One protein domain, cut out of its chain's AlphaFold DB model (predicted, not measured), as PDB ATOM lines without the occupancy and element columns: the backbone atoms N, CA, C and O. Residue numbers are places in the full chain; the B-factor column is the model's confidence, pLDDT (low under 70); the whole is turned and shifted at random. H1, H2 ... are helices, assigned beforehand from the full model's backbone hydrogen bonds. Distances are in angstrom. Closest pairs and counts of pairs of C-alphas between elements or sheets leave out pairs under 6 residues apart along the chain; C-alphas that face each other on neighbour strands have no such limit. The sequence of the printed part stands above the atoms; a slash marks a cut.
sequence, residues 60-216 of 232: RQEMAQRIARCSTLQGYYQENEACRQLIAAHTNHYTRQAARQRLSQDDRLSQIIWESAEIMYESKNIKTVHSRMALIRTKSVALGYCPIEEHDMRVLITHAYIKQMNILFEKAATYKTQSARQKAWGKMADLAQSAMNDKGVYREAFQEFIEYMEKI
ATOM      1  N   ARG A  60     117.333 189.239 117.764       91.88
ATOM      2  CA  ARG A  60     116.241 190.077 117.234       91.88
ATOM      3  C   ARG A  60     116.593 191.561 117.319       91.88
ATOM      4  O   ARG A  60     116.402 192.279 116.342       91.88
ATOM      5  N   GLN A  61     117.132 192.004 118.453       94.38
ATOM      6  CA  GLN A  61     117.532 193.395 118.666       94.38
ATOM      7  C   GLN A  61     118.697 193.800 117.761       94.38
ATOM      8  O   GLN A  61     118.630 194.844 117.114       94.38
ATOM      9  N   GLU A  62     119.729 192.962 117.652       92.44
ATOM     10  CA  GLU A  62     120.855 193.186 116.738       92.44
ATOM     11  C   GLU A  62     120.375 193.279 115.283       92.44
ATOM     12  O   GLU A  62     120.755 194.204 114.564       92.44
ATOM     13  N   MET A  63     119.478 192.384 114.860       92.12
ATOM     14  CA  MET A  63     118.892 192.416 113.520       92.12
ATOM     15  C   MET A  63     118.057 193.682 113.282       92.12
ATOM     16  O   MET A  63     118.206 194.332 112.250       92.12
ATOM     17  N   ALA A  64     117.220 194.082 114.243       93.06
ATOM     18  CA  ALA A  64     116.436 195.311 114.145       93.06
ATOM     19  C   ALA A  64     117.334 196.551 113.999       93.06
ATOM     20  O   ALA A  64     117.043 197.428 113.187       93.06
ATOM     21  N   GLN A  65     118.457 196.600 114.721       94.19
ATOM     22  CA  GLN A  65     119.445 197.674 114.588       94.19
ATOM     23  C   GLN A  65     120.121 197.674 113.212       94.19
ATOM     24  O   GLN A  65     120.272 198.739 112.613       94.19
ATOM     25  N   ARG A  66     120.503 196.500 112.687       93.94
ATOM     26  CA  ARG A  66     121.071 196.367 111.332       93.94
ATOM     27  C   ARG A  66     120.097 196.863 110.264       93.94
ATOM     28  O   ARG A  66     120.484 197.658 109.413       93.94
ATOM     29  N   ILE A  67     118.831 196.451 110.346       94.19
ATOM     30  CA  ILE A  67     117.771 196.885 109.424       94.19
ATOM     31  C   ILE A  67     117.560 198.399 109.524       94.19
ATOM     32  O   ILE A  67     117.480 199.069 108.497       94.19
ATOM     33  N   ALA A  68     117.519 198.945 110.743       93.69
ATOM     34  CA  ALA A  68     117.349 200.377 110.961       93.69
ATOM     35  C   ALA A  68     118.501 201.201 110.363       93.69
ATOM     36  O   ALA A  68     118.250 202.263 109.811       93.69
ATOM     37  N   ARG A  69     119.752 200.714 110.386       93.81
ATOM     38  CA  ARG A  69     120.872 201.411 109.720       93.81
ATOM     39  C   ARG A  69     120.653 201.574 108.214       93.81
ATOM     40  O   ARG A  69     121.052 202.593 107.652       93.81
ATOM     41  N   CYS A  70     119.988 200.620 107.566       96.44
ATOM     42  CA  CYS A  70     119.674 200.681 106.137       96.44
ATOM     43  C   CYS A  70     118.541 201.663 105.775       96.44
ATOM     44  O   CYS A  70     118.172 201.727 104.601       96.44
ATOM     45  N   SER A  71     118.001 202.433 106.729       94.69
ATOM     46  CA  SER A  71     117.077 203.542 106.441       94.69
ATOM     47  C   SER A  71     117.768 204.728 105.762       94.69
ATOM     48  O   SER A  71     117.114 205.549 105.137       94.69
ATOM     49  N   THR A  72     119.097 204.818 105.867       96.88
ATOM     50  CA  THR A  72     119.913 205.870 105.240       96.88
ATOM     51  C   THR A  72     120.887 205.262 104.238       96.88
ATOM     52  O   THR A  72     121.341 204.125 104.415       96.88
ATOM     53  N   LEU A  73     121.281 206.020 103.215       96.31
ATOM     54  CA  LEU A  73     122.265 205.567 102.229       96.31
ATOM     55  C   LEU A  73     123.624 205.268 102.875       96.31
ATOM     56  O   LEU A  73     124.269 204.270 102.552       96.31
ATOM     57  N   GLN A  74     124.044 206.106 103.826       97.06
ATOM     58  CA  GLN A  74     125.313 205.927 104.531       97.06
ATOM     59  C   GLN A  74     125.319 204.655 105.387       97.06
ATOM     60  O   GLN A  74     126.270 203.874 105.320       97.06
ATOM     61  N   GLY A  75     124.267 204.427 106.180       97.00
ATOM     62  CA  GLY A  75     124.157 203.216 106.991       97.00
ATOM     63  C   GLY A  75     124.001 201.959 106.131       97.00
ATOM     64  O   GLY A  75     124.604 200.929 106.431       97.00
ATOM     65  N   TYR A  76     123.308 202.057 104.994       98.00
ATOM     66  CA  TYR A  76     123.295 200.998 103.988       98.00
ATOM     67  C   TYR A  76     124.702 200.666 103.466       98.00
ATOM     68  O   TYR A  76     125.046 199.489 103.389       98.00
ATOM     69  N   TYR A  77     125.545 201.654 103.138       97.62
ATOM     70  CA  TYR A  77     126.906 201.371 102.664       97.62
ATOM     71  C   TYR A  77     127.767 200.661 103.715       97.62
ATOM     72  O   TYR A  77     128.568 199.797 103.352       97.62
ATOM     73  N   GLN A  78     127.576 200.970 105.001       97.44
ATOM     74  CA  GLN A  78     128.233 200.252 106.098       97.44
ATOM     75  C   GLN A  78     127.800 198.780 106.145       97.44
ATOM     76  O   GLN A  78     128.647 197.890 106.204       97.44
ATOM     77  N   GLU A  79     126.494 198.511 106.054       97.62
ATOM     78  CA  GLU A  79     125.967 197.140 106.005       97.62
ATOM     79  C   GLU A  79     126.385 196.404 104.724       97.62
ATOM     80  O   GLU A  79     126.671 195.211 104.767       97.62
ATOM     81  N   ASN A  80     126.488 197.101 103.591       97.56
ATOM     82  CA  ASN A  80     126.972 196.534 102.336       97.56
ATOM     83  C   ASN A  80     128.434 196.084 102.423       97.56
ATOM     84  O   ASN A  80     128.773 195.009 101.928       97.56
ATOM     85  N   GLU A  81     129.298 196.868 103.067       97.38
ATOM     86  CA  GLU A  81     130.691 196.471 103.288       97.38
ATOM     87  C   GLU A  81     130.796 195.303 104.282       97.38
ATOM     88  O   GLU A  81     131.540 194.354 104.036       97.38
ATOM     89  N   ALA A  82     129.990 195.298 105.350       96.62
ATOM     90  CA  ALA A  82     129.911 194.156 106.263       96.62
ATOM     91  C   ALA A  82     129.437 192.877 105.544       96.62
ATOM     92  O   ALA A  82     130.031 191.809 105.706       96.62
ATOM     93  N   CYS A  83     128.418 192.992 104.687       97.12
ATOM     94  CA  CYS A  83     127.908 191.897 103.865       97.12
ATOM     95  C   CYS A  83     128.984 191.363 102.905       97.12
ATOM     96  O   CYS A  83     129.180 190.151 102.796       97.12
ATOM     97  N   ARG A  84     129.757 192.250 102.265       97.31
ATOM     98  CA  ARG A  84     130.894 191.865 101.417       97.31
ATOM     99  C   ARG A  84     131.930 191.048 102.188       97.31
ATOM    100  O   ARG A  84     132.395 190.022 101.692       97.31
ATOM    101  N   GLN A  85     132.305 191.503 103.381       97.75
ATOM    102  CA  GLN A  85     133.288 190.817 104.223       97.75
ATOM    103  C   GLN A  85     132.784 189.441 104.666       97.75
ATOM    104  O   GLN A  85     133.550 188.479 104.639       97.75
ATOM    105  N   LEU A  86     131.496 189.334 105.003       96.94
ATOM    106  CA  LEU A  86     130.845 188.066 105.325       96.94
ATOM    107  C   LEU A  86     130.918 187.082 104.148       96.94
ATOM    108  O   LEU A  86     131.377 185.953 104.320       96.94
ATOM    109  N   ILE A  87     130.533 187.525 102.946       97.75
ATOM    110  CA  ILE A  87     130.594 186.707 101.727       97.75
ATOM    111  C   ILE A  87     132.022 186.220 101.488       97.75
ATOM    112  O   ILE A  87     132.240 185.016 101.366       97.75
ATOM    113  N   ALA A  88     132.998 187.132 101.513       97.00
ATOM    114  CA  ALA A  88     134.403 186.798 101.310       97.00
ATOM    115  C   ALA A  88     134.932 185.822 102.374       97.00
ATOM    116  O   ALA A  88     135.726 184.932 102.069       97.00
ATOM    117  N   ALA A  89     134.521 185.957 103.635       97.25
ATOM    118  CA  ALA A  89     134.932 185.042 104.695       97.25
ATOM    119  C   ALA A  89     134.442 183.611 104.425       97.25
ATOM    120  O   ALA A  89     135.217 182.659 104.573       97.25
ATOM    121  N   HIS A  90     133.190 183.460 103.983       97.06
ATOM    122  CA  HIS A  90     132.602 182.160 103.672       97.06
ATOM    123  C   HIS A  90     133.146 181.550 102.377       97.06
ATOM    124  O   HIS A  90     133.514 180.374 102.386       97.06
ATOM    125  N   THR A  91     133.294 182.317 101.295       95.00
ATOM    126  CA  THR A  91     133.896 181.798 100.052       95.00
ATOM    127  C   THR A  91     135.339 181.349 100.288       95.00
ATOM    128  O   THR A  91     135.719 180.232  99.924       95.00
ATOM    129  N   ASN A  92     136.128 182.126 101.036       94.38
ATOM    130  CA  ASN A  92     137.484 181.733 101.432       94.38
ATOM    131  C   ASN A  92     137.523 180.534 102.390       94.38
ATOM    132  O   ASN A  92     138.512 179.793 102.412       94.38
ATOM    133  N   HIS A  93     136.504 180.341 103.229       94.25
ATOM    134  CA  HIS A  93     136.400 179.160 104.084       94.25
ATOM    135  C   HIS A  93     136.258 177.891 103.238       94.25
ATOM    136  O   HIS A  93     137.081 176.983 103.376       94.25
ATOM    137  N   TYR A  94     135.297 177.862 102.310       93.31
ATOM    138  CA  TYR A  94     135.060 176.692 101.463       93.31
ATOM    139  C   TYR A  94     136.214 176.418 100.502       93.31
ATOM    140  O   TYR A  94     136.612 175.261 100.370       93.31
ATOM    141  N   THR A  95     136.838 177.452  99.930       91.12
ATOM    142  CA  THR A  95     138.053 177.294  99.111       91.12
ATOM    143  C   THR A  95     139.170 176.599  99.894       91.12
ATOM    144  O   THR A  95     139.776 175.639  99.415       91.12
ATOM    145  N   ARG A  96     139.420 177.022 101.144       93.56
ATOM    146  CA  ARG A  96     140.439 176.399 102.008       93.56
ATOM    147  C   ARG A  96     140.059 174.986 102.446       93.56
ATOM    148  O   ARG A  96     140.935 174.128 102.533       93.56
ATOM    149  N   GLN A  97     138.786 174.740 102.741       93.50
ATOM    150  CA  GLN A  97     138.307 173.422 103.153       93.50
ATOM    151  C   GLN A  97     138.390 172.420 101.993       93.50
ATOM    152  O   GLN A  97     138.928 171.331 102.185       93.50
ATOM    153  N   ALA A  98     137.957 172.813 100.791       89.81
ATOM    154  CA  ALA A  98     138.022 171.998  99.579       89.81
ATOM    155  C   ALA A  98     139.462 171.647  99.175       89.81
ATOM    156  O   ALA A  98     139.709 170.554  98.673       89.81
ATOM    157  N   ALA A  99     140.420 172.545  99.435       91.25
ATOM    158  CA  ALA A  99     141.841 172.287  99.202       91.25
ATOM    159  C   ALA A  99     142.436 171.242 100.163       91.25
ATOM    160  O   ALA A  99     143.424 170.592  99.830       91.25
ATOM    161  N   ARG A 100     141.862 171.085 101.364       92.75
ATOM    162  CA  ARG A 100     142.356 170.155 102.395       92.75
ATOM    163  C   ARG A 100     141.674 168.797 102.341       92.75
ATOM    164  O   ARG A 100     142.305 167.788 102.633       92.75
ATOM    165  N   GLN A 101     140.384 168.774 102.024       92.31
ATOM    166  CA  GLN A 101     139.582 167.561 102.046       92.31
ATOM    167  C   GLN A 101     138.372 167.666 101.124       92.31
ATOM    168  O   GLN A 101     137.888 168.749 100.792       92.31
ATOM    169  N   ARG A 102     137.825 166.508 100.752       93.44
ATOM    170  CA  ARG A 102     136.571 166.445 100.003       93.44
ATOM    171  C   ARG A 102     135.431 167.011 100.853       93.44
ATOM    172  O   ARG A 102     135.159 166.507 101.936       93.44
ATOM    173  N   LEU A 103     134.733 168.012 100.317       94.19
ATOM    174  CA  LEU A 103     133.546 168.586 100.950       94.19
ATOM    175  C   LEU A 103     132.394 167.581 101.025       94.19
ATOM    176  O   LEU A 103     132.150 166.844 100.054       94.19
ATOM    177  N   SER A 104     131.671 167.621 102.147       95.50
ATOM    178  CA  SER A 104     130.386 166.942 102.318       95.50
ATOM    179  C   SER A 104     129.348 167.479 101.325       95.50
ATOM    180  O   SER A 104     129.557 168.502 100.668       95.50
ATOM    181  N   GLN A 105     128.226 166.779 101.168       94.69
ATOM    182  CA  GLN A 105     127.157 167.248 100.287       94.69
ATOM    183  C   GLN A 105     126.602 168.607 100.744       94.69
ATOM    184  O   GLN A 105     126.464 169.508  99.918       94.69
ATOM    185  N   ASP A 106     126.369 168.773 102.043       96.38
ATOM    186  CA  ASP A 106     125.823 170.004 102.622       96.38
ATOM    187  C   ASP A 106     126.810 171.172 102.518       96.38
ATOM    188  O   ASP A 106     126.422 172.290 102.163       96.38
ATOM    189  N   ASP A 107     128.107 170.909 102.709       96.06
ATOM    190  CA  ASP A 107     129.157 171.914 102.507       96.06
ATOM    191  C   ASP A 107     129.234 172.366 101.050       96.06
ATOM    192  O   ASP A 107     129.405 173.551 100.783       96.06
ATOM    193  N   ARG A 108     129.066 171.450 100.086       95.25
ATOM    194  CA  ARG A 108     129.027 171.807  98.656       95.25
ATOM    195  C   ARG A 108     127.814 172.667  98.325       95.25
ATOM    196  O   ARG A 108     127.932 173.614  97.551       95.25
ATOM    197  N   LEU A 109     126.643 172.343  98.874       97.12
ATOM    198  CA  LEU A 109     125.443 173.161  98.682       97.12
ATOM    199  C   LEU A 109     125.642 174.559  99.271       97.12
ATOM    200  O   LEU A 109     125.347 175.547  98.598       97.12
ATOM    201  N   SER A 110     126.206 174.639 100.476       96.94
ATOM    202  CA  SER A 110     126.523 175.903 101.140       96.94
ATOM    203  C   SER A 110     127.566 176.713 100.367       96.94
ATOM    204  O   SER A 110     127.371 177.908 100.157       96.94
ATOM    205  N   GLN A 111     128.621 176.068  99.858       97.31
ATOM    206  CA  GLN A 111     129.614 176.693  98.984       97.31
ATOM    207  C   GLN A 111     128.947 177.337  97.762       97.31
ATOM    208  O   GLN A 111     129.159 178.519  97.512       97.31
ATOM    209  N   ILE A 112     128.087 176.601  97.045       97.38
ATOM    210  CA  ILE A 112     127.381 177.126  95.862       97.38
ATOM    211  C   ILE A 112     126.528 178.350  96.221       97.38
ATOM    212  O   ILE A 112     126.423 179.283  95.420       97.38
ATOM    213  N   ILE A 113     125.896 178.354  97.398       98.12
ATOM    214  CA  ILE A 113     125.093 179.489  97.873       98.12
ATOM    215  C   ILE A 113     125.980 180.724  98.079       98.12
ATOM    216  O   ILE A 113     125.663 181.789  97.547       98.12
ATOM    217  N   TRP A 114     127.107 180.583  98.781       98.06
ATOM    218  CA  TRP A 114     128.023 181.695  99.047       98.06
ATOM    219  C   TRP A 114     128.740 182.204  97.791       98.06
ATOM    220  O   TRP A 114     128.805 183.412  97.583       98.06
ATOM    221  N   GLU A 115     129.179 181.315  96.898       97.81
ATOM    222  CA  GLU A 115     129.723 181.697  95.584       97.81
ATOM    223  C   GLU A 115     128.669 182.417  94.729       97.81
ATOM    224  O   GLU A 115     128.962 183.368  94.007       97.81
ATOM    225  N   SER A 116     127.399 182.011  94.825       98.06
ATOM    226  CA  SER A 116     126.313 182.713  94.135       98.06
ATOM    227  C   SER A 116     126.103 184.125  94.683       98.06
ATOM    228  O   SER A 116     125.832 185.030  93.893       98.06
ATOM    229  N   ALA A 117     126.250 184.326  95.996       97.94
ATOM    230  CA  ALA A 117     126.194 185.645  96.622       97.94
ATOM    231  C   ALA A 117     127.384 186.530  96.222       97.94
ATOM    232  O   ALA A 117     127.191 187.707  95.918       97.94
ATOM    233  N   GLU A 118     128.587 185.963  96.126       98.00
ATOM    234  CA  GLU A 118     129.773 186.652  95.599       98.00
ATOM    235  C   GLU A 118     129.547 187.110  94.154       98.00
ATOM    236  O   GLU A 118     129.701 188.291  93.839       98.00
ATOM    237  N   ILE A 119     129.026 186.229  93.293       97.56
ATOM    238  CA  ILE A 119     128.668 186.593  91.916       97.56
ATOM    239  C   ILE A 119     127.584 187.681  91.892       97.56
ATOM    240  O   ILE A 119     127.637 188.565  91.036       97.56
ATOM    241  N   MET A 120     126.596 187.643  92.794       97.00
ATOM    242  CA  MET A 120     125.592 188.712  92.906       97.00
ATOM    243  C   MET A 120     126.237 190.056  93.245       97.00
ATOM    244  O   MET A 120     125.924 191.051  92.591       97.00
ATOM    245  N   TYR A 121     127.157 190.072  94.210       96.62
ATOM    246  CA  TYR A 121     127.884 191.269  94.629       96.62
ATOM    247  C   TYR A 121     128.747 191.841  93.490       96.62
ATOM    248  O   TYR A 121     128.793 193.050  93.235       96.62
ATOM    249  N   GLU A 122     129.419 190.975  92.735       95.12
ATOM    250  CA  GLU A 122     130.325 191.381  91.661       95.12
ATOM    251  C   GLU A 122     129.613 191.738  90.353       95.12
ATOM    252  O   GLU A 122     130.109 192.578  89.591       95.12
ATOM    253  N   SER A 123     128.433 191.178  90.098       92.75
ATOM    254  CA  SER A 123     127.776 191.304  88.801       92.75
ATOM    255  C   SER A 123     127.407 192.742  88.439       92.75
ATOM    256  O   SER A 123     126.948 193.539  89.249       92.75
ATOM    257  N   LYS A 124     127.567 193.049  87.151       88.69
ATOM    258  CA  LYS A 124     127.109 194.280  86.493       88.69
ATOM    259  C   LYS A 124     125.813 194.055  85.705       88.69
ATOM    260  O   LYS A 124     125.556 194.760  84.734       88.69
ATOM    261  N   ASN A 125     125.080 192.981  85.997       87.94
ATOM    262  CA  ASN A 125     123.896 192.586  85.245       87.94
ATOM    263  C   ASN A 125     122.811 192.066  86.189       87.94
ATOM    264  O   ASN A 125     122.921 190.971  86.741       87.94
ATOM    265  N   ILE A 126     121.710 192.812  86.287       86.25
ATOM    266  CA  ILE A 126     120.576 192.463  87.148       86.25
ATOM    267  C   ILE A 126     119.957 191.096  86.806       86.25
ATOM    268  O   ILE A 126     119.517 190.368  87.691       86.25
ATOM    269  N   LYS A 127     120.006 190.663  85.535       89.19
ATOM    270  CA  LYS A 127     119.523 189.329  85.136       89.19
ATOM    271  C   LYS A 127     120.371 188.210  85.739       89.19
ATOM    272  O   LYS A 127     119.837 187.176  86.132       89.19
ATOM    273  N   THR A 128     121.688 188.416  85.824       93.88
ATOM    274  CA  THR A 128     122.589 187.477  86.499       93.88
ATOM    275  C   THR A 128     122.259 187.416  87.983       93.88
ATOM    276  O   THR A 128     122.167 186.321  88.524       93.88
ATOM    277  N   VAL A 129     122.002 188.562  88.615       92.81
ATOM    278  CA  VAL A 129     121.605 188.625  90.027       92.81
ATOM    279  C   VAL A 129     120.322 187.829  90.272       92.81
ATOM    280  O   VAL A 129     120.318 186.942  91.119       92.81
ATOM    281  N   HIS A 130     119.276 188.026  89.464       91.81
ATOM    282  CA  HIS A 130     118.028 187.255  89.579       91.81
ATOM    283  C   HIS A 130     118.236 185.745  89.385       91.81
ATOM    284  O   HIS A 130     117.673 184.936  90.123       91.81
ATOM    285  N   SER A 131     119.073 185.354  88.419       96.25
ATOM    286  CA  SER A 131     119.435 183.948  88.198       96.25
ATOM    287  C   SER A 131     120.137 183.342  89.420       96.25
ATOM    288  O   SER A 131     119.782 182.250  89.870       96.25
ATOM    289  N   ARG A 132     121.078 184.074  90.029       97.44
ATOM    290  CA  ARG A 132     121.773 183.637  91.247       97.44
ATOM    291  C   ARG A 132     120.854 183.592  92.465       97.44
ATOM    292  O   ARG A 132     120.930 182.627  93.215       97.44
ATOM    293  N   MET A 133     119.917 184.528  92.608       95.25
ATOM    294  CA  MET A 133     118.885 184.460  93.649       95.25
ATOM    295  C   MET A 133     118.031 183.191  93.534       95.25
ATOM    296  O   MET A 133     117.759 182.533  94.539       95.25
ATOM    297  N   ALA A 134     117.619 182.817  92.317       95.75
ATOM    298  CA  ALA A 134     116.870 181.581  92.089       95.75
ATOM    299  C   ALA A 134     117.702 180.337  92.445       95.75
ATOM    300  O   ALA A 134     117.189 179.398  93.061       95.75
ATOM    301  N   LEU A 135     118.999 180.352  92.119       97.50
ATOM    302  CA  LEU A 135     119.922 179.282  92.486       97.50
ATOM    303  C   LEU A 135     120.080 179.172  94.009       97.50
ATOM    304  O   LEU A 135     119.931 178.073  94.537       97.50
ATOM    305  N   ILE A 136     120.290 180.288  94.715       97.81
ATOM    306  CA  ILE A 136     120.379 180.324  96.185       97.81
ATOM    307  C   ILE A 136     119.128 179.711  96.809       97.81
ATOM    308  O   ILE A 136     119.245 178.817  97.645       97.81
ATOM    309  N   ARG A 137     117.929 180.107  96.360       96.38
ATOM    310  CA  ARG A 137     116.663 179.530  96.848       96.38
ATOM    311  C   ARG A 137     116.601 178.023  96.616       96.38
ATOM    312  O   ARG A 137     116.313 177.272  97.539       96.38
ATOM    313  N   THR A 138     116.932 177.577  95.406       97.50
ATOM    314  CA  THR A 138     116.911 176.151  95.041       97.50
ATOM    315  C   THR A 138     117.866 175.330  95.908       97.50
ATOM    316  O   THR A 138     117.510 174.252  96.381       97.50
ATOM    317  N   LYS A 139     119.082 175.835  96.143       97.69
ATOM    318  CA  LYS A 139     120.083 175.147  96.969       97.69
ATOM    319  C   LYS A 139     119.749 175.205  98.458       97.69
ATOM    320  O   LYS A 139     119.979 174.218  99.141       97.69
ATOM    321  N   SER A 140     119.132 176.287  98.924       96.94
ATOM    322  CA  SER A 140     118.651 176.406 100.306       96.94
ATOM    323  C   SER A 140     117.542 175.398 100.614       96.94
ATOM    324  O   SER A 140     117.541 174.793 101.678       96.94
ATOM    325  N   VAL A 141     116.630 175.151  99.664       96.62
ATOM    326  CA  VAL A 141     115.607 174.096  99.804       96.62
ATOM    327  C   VAL A 141     116.258 172.718  99.907       96.62
ATOM    328  O   VAL A 141     115.890 171.938 100.777       96.62
ATOM    329  N   ALA A 142     117.255 172.431  99.063       95.62
ATOM    330  CA  ALA A 142     117.985 171.163  99.118       95.62
ATOM    331  C   ALA A 142     118.777 170.978 100.428       95.62
ATOM    332  O   ALA A 142     118.944 169.849 100.872       95.62
ATOM    333  N   LEU A 143     119.249 172.074 101.030       95.38
ATOM    334  CA  LEU A 143     119.979 172.088 102.300       95.38
ATOM    335  C   LEU A 143     119.047 172.060 103.531       95.38
ATOM    336  O   LEU A 143     119.490 171.787 104.641       95.38
ATOM    337  N   GLY A 144     117.756 172.362 103.361       95.75
ATOM    338  CA  GLY A 144     116.781 172.482 104.450       95.75
ATOM    339  C   GLY A 144     116.810 173.824 105.196       95.75
ATOM    340  O   GLY A 144     115.944 174.076 106.029       95.75
ATOM    341  N   TYR A 145     117.762 174.708 104.883       93.62
ATOM    342  CA  TYR A 145     117.838 176.082 105.385       93.62
ATOM    343  C   TYR A 145     118.643 176.973 104.422       93.62
ATOM    344  O   TYR A 145     119.400 176.481 103.586       93.62
ATOM    345  N   CYS A 146     118.491 178.297 104.532       94.25
ATOM    346  CA  CYS A 146     119.330 179.260 103.812       94.25
ATOM    347  C   CYS A 146     120.440 179.769 104.745       94.25
ATOM    348  O   CYS A 146     120.114 180.310 105.802       94.25
ATOM    349  N   PRO A 147     121.730 179.621 104.390       94.50
ATOM    350  CA  PRO A 147     122.835 180.106 105.215       94.50
ATOM    351  C   PRO A 147     123.022 181.629 105.137       94.50
ATOM    352  O   PRO A 147     123.739 182.184 105.961       94.50
ATOM    353  N   ILE A 148     122.400 182.300 104.161       95.94
ATOM    354  CA  ILE A 148     122.417 183.761 104.033       95.94
ATOM    355  C   ILE A 148     121.166 184.318 104.708       95.94
ATOM    356  O   ILE A 148     120.051 183.903 104.377       95.94
ATOM    357  N   GLU A 149     121.343 185.260 105.634       93.56
ATOM    358  CA  GLU A 149     120.225 185.908 106.315       93.56
ATOM    359  C   GLU A 149     119.409 186.771 105.337       93.56
ATOM    360  O   GLU A 149     119.922 187.304 104.350       93.56
ATOM    361  N   GLU A 150     118.114 186.942 105.618       93.50
ATOM    362  CA  GLU A 150     117.227 187.750 104.771       93.50
ATOM    363  C   GLU A 150     117.734 189.192 104.621       93.50
ATOM    364  O   GLU A 150     117.706 189.747 103.522       93.50
ATOM    365  N   HIS A 151     118.260 189.774 105.703       95.75
ATOM    366  CA  HIS A 151     118.883 191.100 105.692       95.75
ATOM    367  C   HIS A 151     120.022 191.192 104.673       95.75
ATOM    368  O   HIS A 151     120.017 192.097 103.840       95.75
ATOM    369  N   ASP A 152     120.953 190.238 104.681       96.50
ATOM    370  CA  ASP A 152     122.103 190.237 103.771       96.50
ATOM    371  C   ASP A 152     121.662 190.041 102.311       96.50
ATOM    372  O   ASP A 152     122.179 190.693 101.401       96.50
ATOM    373  N   MET A 153     120.629 189.226 102.073       96.06
ATOM    374  CA  MET A 153     120.010 189.118 100.750       96.06
ATOM    375  C   MET A 153     119.416 190.452 100.279       96.06
ATOM    376  O   MET A 153     119.596 190.818  99.117       96.06
ATOM    377  N   ARG A 154     118.737 191.201 101.157       96.44
ATOM    378  CA  ARG A 154     118.196 192.530 100.823       96.44
ATOM    379  C   ARG A 154     119.296 193.548 100.532       96.44
ATOM    380  O   ARG A 154     119.171 194.336  99.588       96.44
ATOM    381  N   VAL A 155     120.393 193.502 101.289       97.62
ATOM    382  CA  VAL A 155     121.593 194.307 101.019       97.62
ATOM    383  C   VAL A 155     122.126 194.007  99.614       97.62
ATOM    384  O   VAL A 155     122.297 194.933  98.823       97.62
ATOM    385  N   LEU A 156     122.285 192.730  99.248       96.62
ATOM    386  CA  LEU A 156     122.782 192.326  97.925       96.62
ATOM    387  C   LEU A 156     121.873 192.755  96.767       96.62
ATOM    388  O   LEU A 156     122.360 193.197  95.725       96.62
ATOM    389  N   ILE A 157     120.555 192.632  96.932       95.62
ATOM    390  CA  ILE A 157     119.584 193.060  95.915       95.62
ATOM    391  C   ILE A 157     119.667 194.578  95.723       95.62
ATOM    392  O   ILE A 157     119.772 195.059  94.594       95.62
ATOM    393  N   THR A 158     119.690 195.333  96.823       96.94
ATOM    394  CA  THR A 158     119.846 196.794  96.789       96.94
ATOM    395  C   THR A 158     121.162 197.187  96.107       96.94
ATOM    396  O   THR A 158     121.174 198.064  95.239       96.94
ATOM    397  N   HIS A 159     122.255 196.478  96.411       96.94
ATOM    398  CA  HIS A 159     123.570 196.688  95.801       96.94
ATOM    399  C   HIS A 159     123.536 196.515  94.288       96.94
ATOM    400  O   HIS A 159     124.075 197.352  93.560       96.94
ATOM    401  N   ALA A 160     122.866 195.472  93.803       95.56
ATOM    402  CA  ALA A 160     122.744 195.207  92.378       95.56
ATOM    403  C   ALA A 160     122.081 196.366  91.619       95.56
ATOM    404  O   ALA A 160     122.578 196.769  90.562       95.56
ATOM    405  N   TYR A 161     120.999 196.936  92.162       95.62
ATOM    406  CA  TYR A 161     120.336 198.089  91.551       95.62
ATOM    407  C   TYR A 161     121.221 199.338  91.574       95.62
ATOM    408  O   TYR A 161     121.423 199.950  90.523       95.62
ATOM    409  N   ILE A 162     121.810 199.682  92.727       95.44
ATOM    410  CA  ILE A 162     122.707 200.846  92.866       95.44
ATOM    411  C   ILE A 162     123.883 200.743  91.887       95.44
ATOM    412  O   ILE A 162     124.181 201.683  91.148       95.44
ATOM    413  N   LYS A 163     124.530 199.579  91.821       94.88
ATOM    414  CA  LYS A 163     125.670 199.337  90.933       94.88
ATOM    415  C   LYS A 163     125.283 199.454  89.462       94.88
ATOM    416  O   LYS A 163     126.007 200.078  88.686       94.88
ATOM    417  N   GLN A 164     124.140 198.890  89.070       93.62
ATOM    418  CA  GLN A 164     123.642 198.994  87.699       93.62
ATOM    419  C   GLN A 164     123.322 200.444  87.315       93.62
ATOM    420  O   GLN A 164     123.628 200.859  86.194       93.62
ATOM    421  N   MET A 165     122.730 201.209  88.235       93.06
ATOM    422  CA  MET A 165     122.460 202.629  88.034       93.06
ATOM    423  C   MET A 165     123.753 203.427  87.854       93.06
ATOM    424  O   MET A 165     123.865 204.137  86.859       93.06
ATOM    425  N   ASN A 166     124.757 203.234  88.716       92.44
ATOM    426  CA  ASN A 166     126.069 203.880  88.576       92.44
ATOM    427  C   ASN A 166     126.716 203.594  87.210       92.44
ATOM    428  O   ASN A 166     127.182 204.504  86.530       92.44
ATOM    429  N   ILE A 167     126.668 202.344  86.741       91.50
ATOM    430  CA  ILE A 167     127.221 201.975  85.427       91.50
ATOM    431  C   ILE A 167     126.483 202.678  84.283       91.50
ATOM    432  O   ILE A 167     127.098 203.085  83.295       91.50
ATOM    433  N   LEU A 168     125.154 202.774  84.357       91.31
ATOM    434  CA  LEU A 168     124.373 203.474  83.339       91.31
ATOM    435  C   LEU A 168     124.613 204.981  83.380       91.31
ATOM    436  O   LEU A 168     124.659 205.599  82.318       91.31
ATOM    437  N   PHE A 169     124.813 205.540  84.568       90.81
ATOM    438  CA  PHE A 169     125.162 206.937  84.772       90.81
ATOM    439  C   PHE A 169     126.513 207.277  84.124       90.81
ATOM    440  O   PHE A 169     126.590 208.173  83.282       90.81
ATOM    441  N   GLU A 170     127.555 206.491  84.403       89.81
ATOM    442  CA  GLU A 170     128.881 206.629  83.778       89.81
ATOM    443  C   GLU A 170     128.814 206.492  82.247       89.81
ATOM    444  O   GLU A 170     129.426 207.259  81.494       89.81
ATOM    445  N   LYS A 171     128.022 205.535  81.748       88.88
ATOM    446  CA  LYS A 171     127.790 205.362  80.306       88.88
ATOM    447  C   LYS A 171     127.074 206.562  79.692       88.88
ATOM    448  O   LYS A 171     127.463 207.021  78.621       88.88
ATOM    449  N   ALA A 172     126.054 207.095  80.361       87.62
ATOM    450  CA  ALA A 172     125.326 208.272  79.897       87.62
ATOM    451  C   ALA A 172     126.243 209.500  79.802       87.62
ATOM    452  O   ALA A 172     126.148 210.252  78.833       87.62
ATOM    453  N   ALA A 173     127.167 209.670  80.750       84.88
ATOM    454  CA  ALA A 173     128.152 210.749  80.721       84.88
ATOM    455  C   ALA A 173     129.152 210.615  79.555       84.88
ATOM    456  O   ALA A 173     129.564 211.615  78.971       84.88
ATOM    457  N   THR A 174     129.513 209.385  79.179       87.62
ATOM    458  CA  THR A 174     130.554 209.110  78.170       87.62
ATOM    459  C   THR A 174     130.028 208.946  76.741       87.62
ATOM    460  O   THR A 174     130.799 209.035  75.782       87.62
ATOM    461  N   TYR A 175     128.725 208.728  76.544       88.19
ATOM    462  CA  TYR A 175     128.171 208.556  75.203       88.19
ATOM    463  C   TYR A 175     128.289 209.817  74.336       88.19
ATOM    464  O   TYR A 175     127.957 210.929  74.751       88.19
ATOM    465  N   LYS A 176     128.706 209.619  73.077       86.94
ATOM    466  CA  LYS A 176     128.879 210.691  72.079       86.94
ATOM    467  C   LYS A 176     127.554 211.253  71.559       86.94
ATOM    468  O   LYS A 176     127.480 212.436  71.257       86.94
ATOM    469  N   THR A 177     126.514 210.424  71.443       88.94
ATOM    470  CA  THR A 177     125.237 210.821  70.826       88.94
ATOM    471  C   THR A 177     124.156 211.078  71.869       88.94
ATOM    472  O   THR A 177     124.002 210.317  72.825       88.94
ATOM    473  N   GLN A 178     123.343 212.117  71.652       86.81
ATOM    474  CA  GLN A 178     122.212 212.443  72.528       86.81
ATOM    475  C   GLN A 178     121.202 211.290  72.625       86.81
ATOM    476  O   GLN A 178     120.721 210.998  73.717       86.81
ATOM    477  N   SER A 179     120.956 210.568  71.525       89.00
ATOM    478  CA  SER A 179     120.078 209.389  71.520       89.00
ATOM    479  C   SER A 179     120.577 208.277  72.454       89.00
ATOM    480  O   SER A 179     119.790 207.697  73.201       89.00
ATOM    481  N   ALA A 180     121.886 207.988  72.476       88.44
ATOM    482  CA  ALA A 180     122.442 206.983  73.385       88.44
ATOM    483  C   ALA A 180     122.355 207.427  74.853       88.44
ATOM    484  O   ALA A 180     122.043 206.605  75.718       88.44
ATOM    485  N   ARG A 181     122.552 208.725  75.129       87.31
ATOM    486  CA  ARG A 181     122.334 209.301  76.466       87.31
ATOM    487  C   ARG A 181     120.880 209.136  76.902       87.31
ATOM    488  O   ARG A 181     120.637 208.570  77.959       87.31
ATOM    489  N   GLN A 182     119.918 209.540  76.070       87.12
ATOM    490  CA  GLN A 182     118.482 209.391  76.355       87.12
ATOM    491  C   GLN A 182     118.088 207.932  76.611       87.12
ATOM    492  O   GLN A 182     117.395 207.652  77.583       87.12
ATOM    493  N   LYS A 183     118.594 206.980  75.814       90.12
ATOM    494  CA  LYS A 183     118.368 205.542  76.053       90.12
ATOM    495  C   LYS A 183     118.930 205.069  77.397       90.12
ATOM    496  O   LYS A 183     118.326 204.210  78.033       90.12
ATOM    497  N   ALA A 184     120.084 205.582  77.825       88.81
ATOM    498  CA  ALA A 184     120.652 205.259  79.133       88.81
ATOM    499  C   ALA A 184     119.808 205.837  80.279       88.81
ATOM    500  O   ALA A 184     119.548 205.126  81.247       88.81
ATOM    501  N   TRP A 185     119.326 207.075  80.134       87.31
ATOM    502  CA  TRP A 185     118.404 207.709  81.083       87.31
ATOM    503  C   TRP A 185     117.078 206.960  81.202       87.31
ATOM    504  O   TRP A 185     116.661 206.675  82.321       87.31
ATOM    505  N   GLY A 186     116.476 206.550  80.081       89.88
ATOM    506  CA  GLY A 186     115.273 205.711  80.086       89.88
ATOM    507  C   GLY A 186     115.486 204.411  80.866       89.88
ATOM    508  O   GLY A 186     114.747 204.119  81.797       89.88
ATOM    509  N   LYS A 187     116.592 203.701  80.603       91.81
ATOM    510  CA  LYS A 187     116.942 202.483  81.357       91.81
ATOM    511  C   LYS A 187     117.157 202.728  82.852       91.81
ATOM    512  O   LYS A 187     116.851 201.849  83.651       91.81
ATOM    513  N   MET A 188     117.718 203.876  83.237       91.69
ATOM    514  CA  MET A 188     117.857 204.236  84.652       91.69
ATOM    515  C   MET A 188     116.498 204.492  85.304       91.69
ATOM    516  O   MET A 188     116.293 204.039  86.426       91.69
ATOM    517  N   ALA A 189     115.568 205.154  84.609       90.38
ATOM    518  CA  ALA A 189     114.204 205.353  85.096       90.38
ATOM    519  C   ALA A 189     113.462 204.014  85.265       90.38
ATOM    520  O   ALA A 189     112.876 203.774  86.320       90.38
ATOM    521  N   ASP A 190     113.573 203.110  84.286       92.56
ATOM    522  CA  ASP A 190     112.985 201.765  84.354       92.56
ATOM    523  C   ASP A 190     113.537 200.956  85.542       92.56
ATOM    524  O   ASP A 190     112.794 200.277  86.257       92.56
ATOM    525  N   LEU A 191     114.851 201.034  85.780       92.94
ATOM    526  CA  LEU A 191     115.502 200.371  86.913       92.94
ATOM    527  C   LEU A 191     115.100 200.976  88.253       92.94
ATOM    528  O   LEU A 191     114.858 200.219  89.190       92.94
ATOM    529  N   ALA A 192     115.008 202.303  88.345       93.50
ATOM    530  CA  ALA A 192     114.543 202.974  89.552       93.50
ATOM    531  C   ALA A 192     113.117 202.527  89.897       93.50
ATOM    532  O   ALA A 192     112.863 202.108  91.024       93.50
ATOM    533  N   GLN A 193     112.214 202.508  88.912       94.12
ATOM    534  CA  GLN A 193     110.846 202.030  89.106       94.12
ATOM    535  C   GLN A 193     110.803 200.555  89.528       94.12
ATOM    536  O   GLN A 193     110.043 200.184  90.423       94.12
ATOM    537  N   SER A 194     111.639 199.713  88.914       93.44
ATOM    538  CA  SER A 194     111.742 198.292  89.268       93.44
ATOM    539  C   SER A 194     112.193 198.105  90.717       93.44
ATOM    540  O   SER A 194     111.554 197.366  91.462       93.44
ATOM    541  N   ALA A 195     113.234 198.822  91.144       94.06
ATOM    542  CA  ALA A 195     113.771 198.732  92.497       94.06
ATOM    543  C   ALA A 195     112.798 199.271  93.559       94.06
ATOM    544  O   ALA A 195     112.661 198.674  94.621       94.06
ATOM    545  N   MET A 196     112.059 200.348  93.267       93.75
ATOM    546  CA  MET A 196     111.048 200.889  94.189       93.75
ATOM    547  C   MET A 196     109.886 199.914  94.434       93.75
ATOM    548  O   MET A 196     109.283 199.926  95.515       93.75
ATOM    549  N   ASN A 197     109.597 199.047  93.461       94.12
ATOM    550  CA  ASN A 197     108.572 198.005  93.547       94.12
ATOM    551  C   ASN A 197     109.090 196.672  94.113       94.12
ATOM    552  O   ASN A 197     108.289 195.801  94.461       94.12
ATOM    553  N   ASP A 198     110.405 196.498  94.219       93.00
ATOM    554  CA  ASP A 198     111.020 195.270  94.706       93.00
ATOM    555  C   ASP A 198     111.039 195.245  96.242       93.00
ATOM    556  O   ASP A 198     111.692 196.054  96.902       93.00
ATOM    557  N   LYS A 199     110.326 194.278  96.835       91.62
ATOM    558  CA  LYS A 199     110.266 194.094  98.297       91.62
ATOM    559  C   LYS A 199     111.635 193.769  98.908       91.62
ATOM    560  O   LYS A 199     111.833 193.979 100.103       91.62
ATOM    561  N   GLY A 200     112.568 193.259  98.105       92.38
ATOM    562  CA  GLY A 200     113.932 192.956  98.523       92.38
ATOM    563  C   GLY A 200     114.823 194.188  98.679       92.38
ATOM    564  O   GLY A 200     115.914 194.062  99.223       92.38
ATOM    565  N   VAL A 201     114.388 195.373  98.247       95.69
ATOM    566  CA  VAL A 201     115.215 196.587  98.265       95.69
ATOM    567  C   VAL A 201     115.043 197.368  99.572       95.69
ATOM    568  O   VAL A 201     113.948 197.454 100.142       95.69
ATOM    569  N   TYR A 202     116.132 197.961 100.061       97.31
ATOM    570  CA  TYR A 202     116.088 199.015 101.074       97.31
ATOM    571  C   TYR A 202     115.663 200.330 100.424       97.31
ATOM    572  O   TYR A 202     116.484 201.099  99.932       97.31
ATOM    573  N   ARG A 203     114.343 200.540 100.374       95.50
ATOM    574  CA  ARG A 203     113.710 201.626  99.615       95.50
ATOM    575  C   ARG A 203     114.218 203.015 100.003       95.50
ATOM    576  O   ARG A 203     114.494 203.800  99.110       95.50
ATOM    577  N   GLU A 204     114.347 203.302 101.295       95.44
ATOM    578  CA  GLU A 204     114.760 204.626 101.791       95.44
ATOM    579  C   GLU A 204     116.203 204.951 101.378       95.44
ATOM    580  O   GLU A 204     116.438 205.952 100.704       95.44
ATOM    581  N   ALA A 205     117.149 204.041 101.636       96.88
ATOM    582  CA  ALA A 205     118.528 204.177 101.163       96.88
ATOM    583  C   ALA A 205     118.620 204.297  99.631       96.88
ATOM    584  O   ALA A 205     119.396 205.097  99.106       96.88
ATOM    585  N   PHE A 206     117.826 203.515  98.895       97.00
ATOM    586  CA  PHE A 206     117.803 203.582  97.437       97.00
ATOM    587  C   PHE A 206     117.226 204.908  96.918       97.00
ATOM    588  O   PHE A 206     117.723 205.456  95.934       97.00
ATOM    589  N   GLN A 207     116.212 205.454  97.590       95.81
ATOM    590  CA  GLN A 207     115.642 206.756  97.266       95.81
ATOM    591  C   GLN A 207     116.655 207.883  97.505       95.81
ATOM    592  O   GLN A 207     116.862 208.697  96.607       95.81
ATOM    593  N   GLU A 208     117.351 207.889  98.646       96.31
ATOM    594  CA  GLU A 208     118.441 208.843  98.906       96.31
ATOM    595  C   GLU A 208     119.529 208.774  97.819       96.31
ATOM    596  O   GLU A 208     120.052 209.802  97.384       96.31
ATOM    597  N   PHE A 209     119.846 207.569  97.329       95.62
ATOM    598  CA  PHE A 209     120.780 207.387  96.217       95.62
ATOM    599  C   PHE A 209     120.273 208.005  94.905       95.62
ATOM    600  O   PHE A 209     121.043 208.678  94.213       95.62
ATOM    601  N   ILE A 210     118.991 207.832  94.563       93.50
ATOM    602  CA  ILE A 210     118.389 208.492  93.392       93.50
ATOM    603  C   ILE A 210     118.486 210.014  93.537       93.50
ATOM    604  O   ILE A 210     118.934 210.687  92.608       93.50
ATOM    605  N   GLU A 211     118.117 210.556  94.698       92.44
ATOM    606  CA  GLU A 211     118.168 211.995  94.968       92.44
ATOM    607  C   GLU A 211     119.597 212.545  94.872       92.44
ATOM    608  O   GLU A 211     119.818 213.627  94.320       92.44
ATOM    609  N   TYR A 212     120.584 211.796  95.369       90.38
ATOM    610  CA  TYR A 212     121.998 212.120  95.206       90.38
ATOM    611  C   TYR A 212     122.394 212.169  93.725       90.38
ATOM    612  O   TYR A 212     122.990 213.155  93.284       90.38
ATOM    613  N   MET A 213     122.015 211.158  92.936       87.06
ATOM    614  CA  MET A 213     122.304 211.125  91.500       87.06
ATOM    615  C   MET A 213     121.638 212.272  90.727       87.06
ATOM    616  O   MET A 213     122.252 212.853  89.830       87.06
ATOM    617  N   GLU A 214     120.402 212.640  91.075       84.88
ATOM    618  CA  GLU A 214     119.698 213.768  90.455       84.88
ATOM    619  C   GLU A 214     120.375 215.115  90.765       84.88
ATOM    620  O   GLU A 214     120.424 215.990  89.896       84.88
ATOM    621  N   LYS A 215     120.953 215.281  91.966       85.56
ATOM    622  CA  LYS A 215     121.706 216.491  92.347       85.56
ATOM    623  C   LYS A 215     122.992 216.659  91.535       85.56
ATOM    624  O   LYS A 215     123.311 217.778  91.140       85.56
ATOM    625  N   ILE A 216     123.716 215.572  91.266       81.81
ATOM    626  CA  ILE A 216     124.991 215.617  90.527       81.81
ATOM    627  C   ILE A 216     124.819 215.639  88.997       81.81
ATOM    628  O   ILE A 216     125.770 215.955  88.286       81.81
TER     629      ILE A 216
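This is residues 60 to 216 of the 232 residues of an uncharacterized protein of Bergeriella denitrificans (UniProt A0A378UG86). Two groups of helices meet in a broad V: the long helix H2 with the hairpin of H3 and H4 makes one arm, and H5, H6 and H7 make the other, with H2 crossing the first part of H5 where the arms join. H3 to H7 form a staggered up-and-down bundle, and short H1 meets H2 near its first end. The 157 printed residues, with seven named helices, H1 to H7 in chain order, and no named strand, are all helix in class. The whole is compact, with a radius of gyration of the C-alphas of 17.4 A, and only just elongated, spanning 56 by 37 by 24 A.

H2, residues 73 to 100, touches H3, residues 105 to 122, with residues 84 to 94 alone; this hairpin has a steep tilt of 40 degrees, and its closest C-alphas, Thr 91 and Trp 114, are 6.0 A apart. H5, residues 150 to 174, is the hub, touching five helices. Residues 76 to 83 of H2 touch residues 152 to 159 of H5, about perpendicular, only just, at 71 degrees; the closest C-alphas, Asn 80 and Val 155, are 6.0 A apart. H4, residues 126 to 143, forms a hairpin with H3 at a shallow tilt of 17 degrees, the closest C-alphas, Met 120 and Val 129, being 4.9 A apart. H5 and H6, residues 178 to 197, form another at 13 degrees, the C-alphas of Ala 172 and Arg 181 closest at 4.7 A. H7, residues 203 to 216, touches H2 with residues 204 to 209 alone, the closest C-alphas, Leu 73 and Ala 205, being 4.1 A apart. H1, residues 60 to 69, touches H2 at a steep tilt of 58 degrees, opposite ways, with the C-alphas of Arg 69 and Gly 75 closest at 4.6 A. H2 and H6 are apart, as are H4 and H7. In H1 to H7 every O i to N i+4 pair is within hydrogen-bond range.

H2 is 40.7 A long, from C-alpha 73 at (122.265, 205.567, 102.229) to C-alpha 100 at (142.356, 170.155, 102.395). H5 is 36.6 A long, H6 28.9 A, H3 25.8 A, H4 25.4 A, H7 20.1 A and H1 14.4 A. H7 ends with C-alpha 216 at (124.991, 215.617, 90.527).

The two C-alphas farthest apart, those of Gln 101 and Gln 178, are 56.5 A apart. The printed part has no cut and no long link; H4 to H5 is short, the others tight. Its mean pLDDT is 93.9, and no printed residue is under 70.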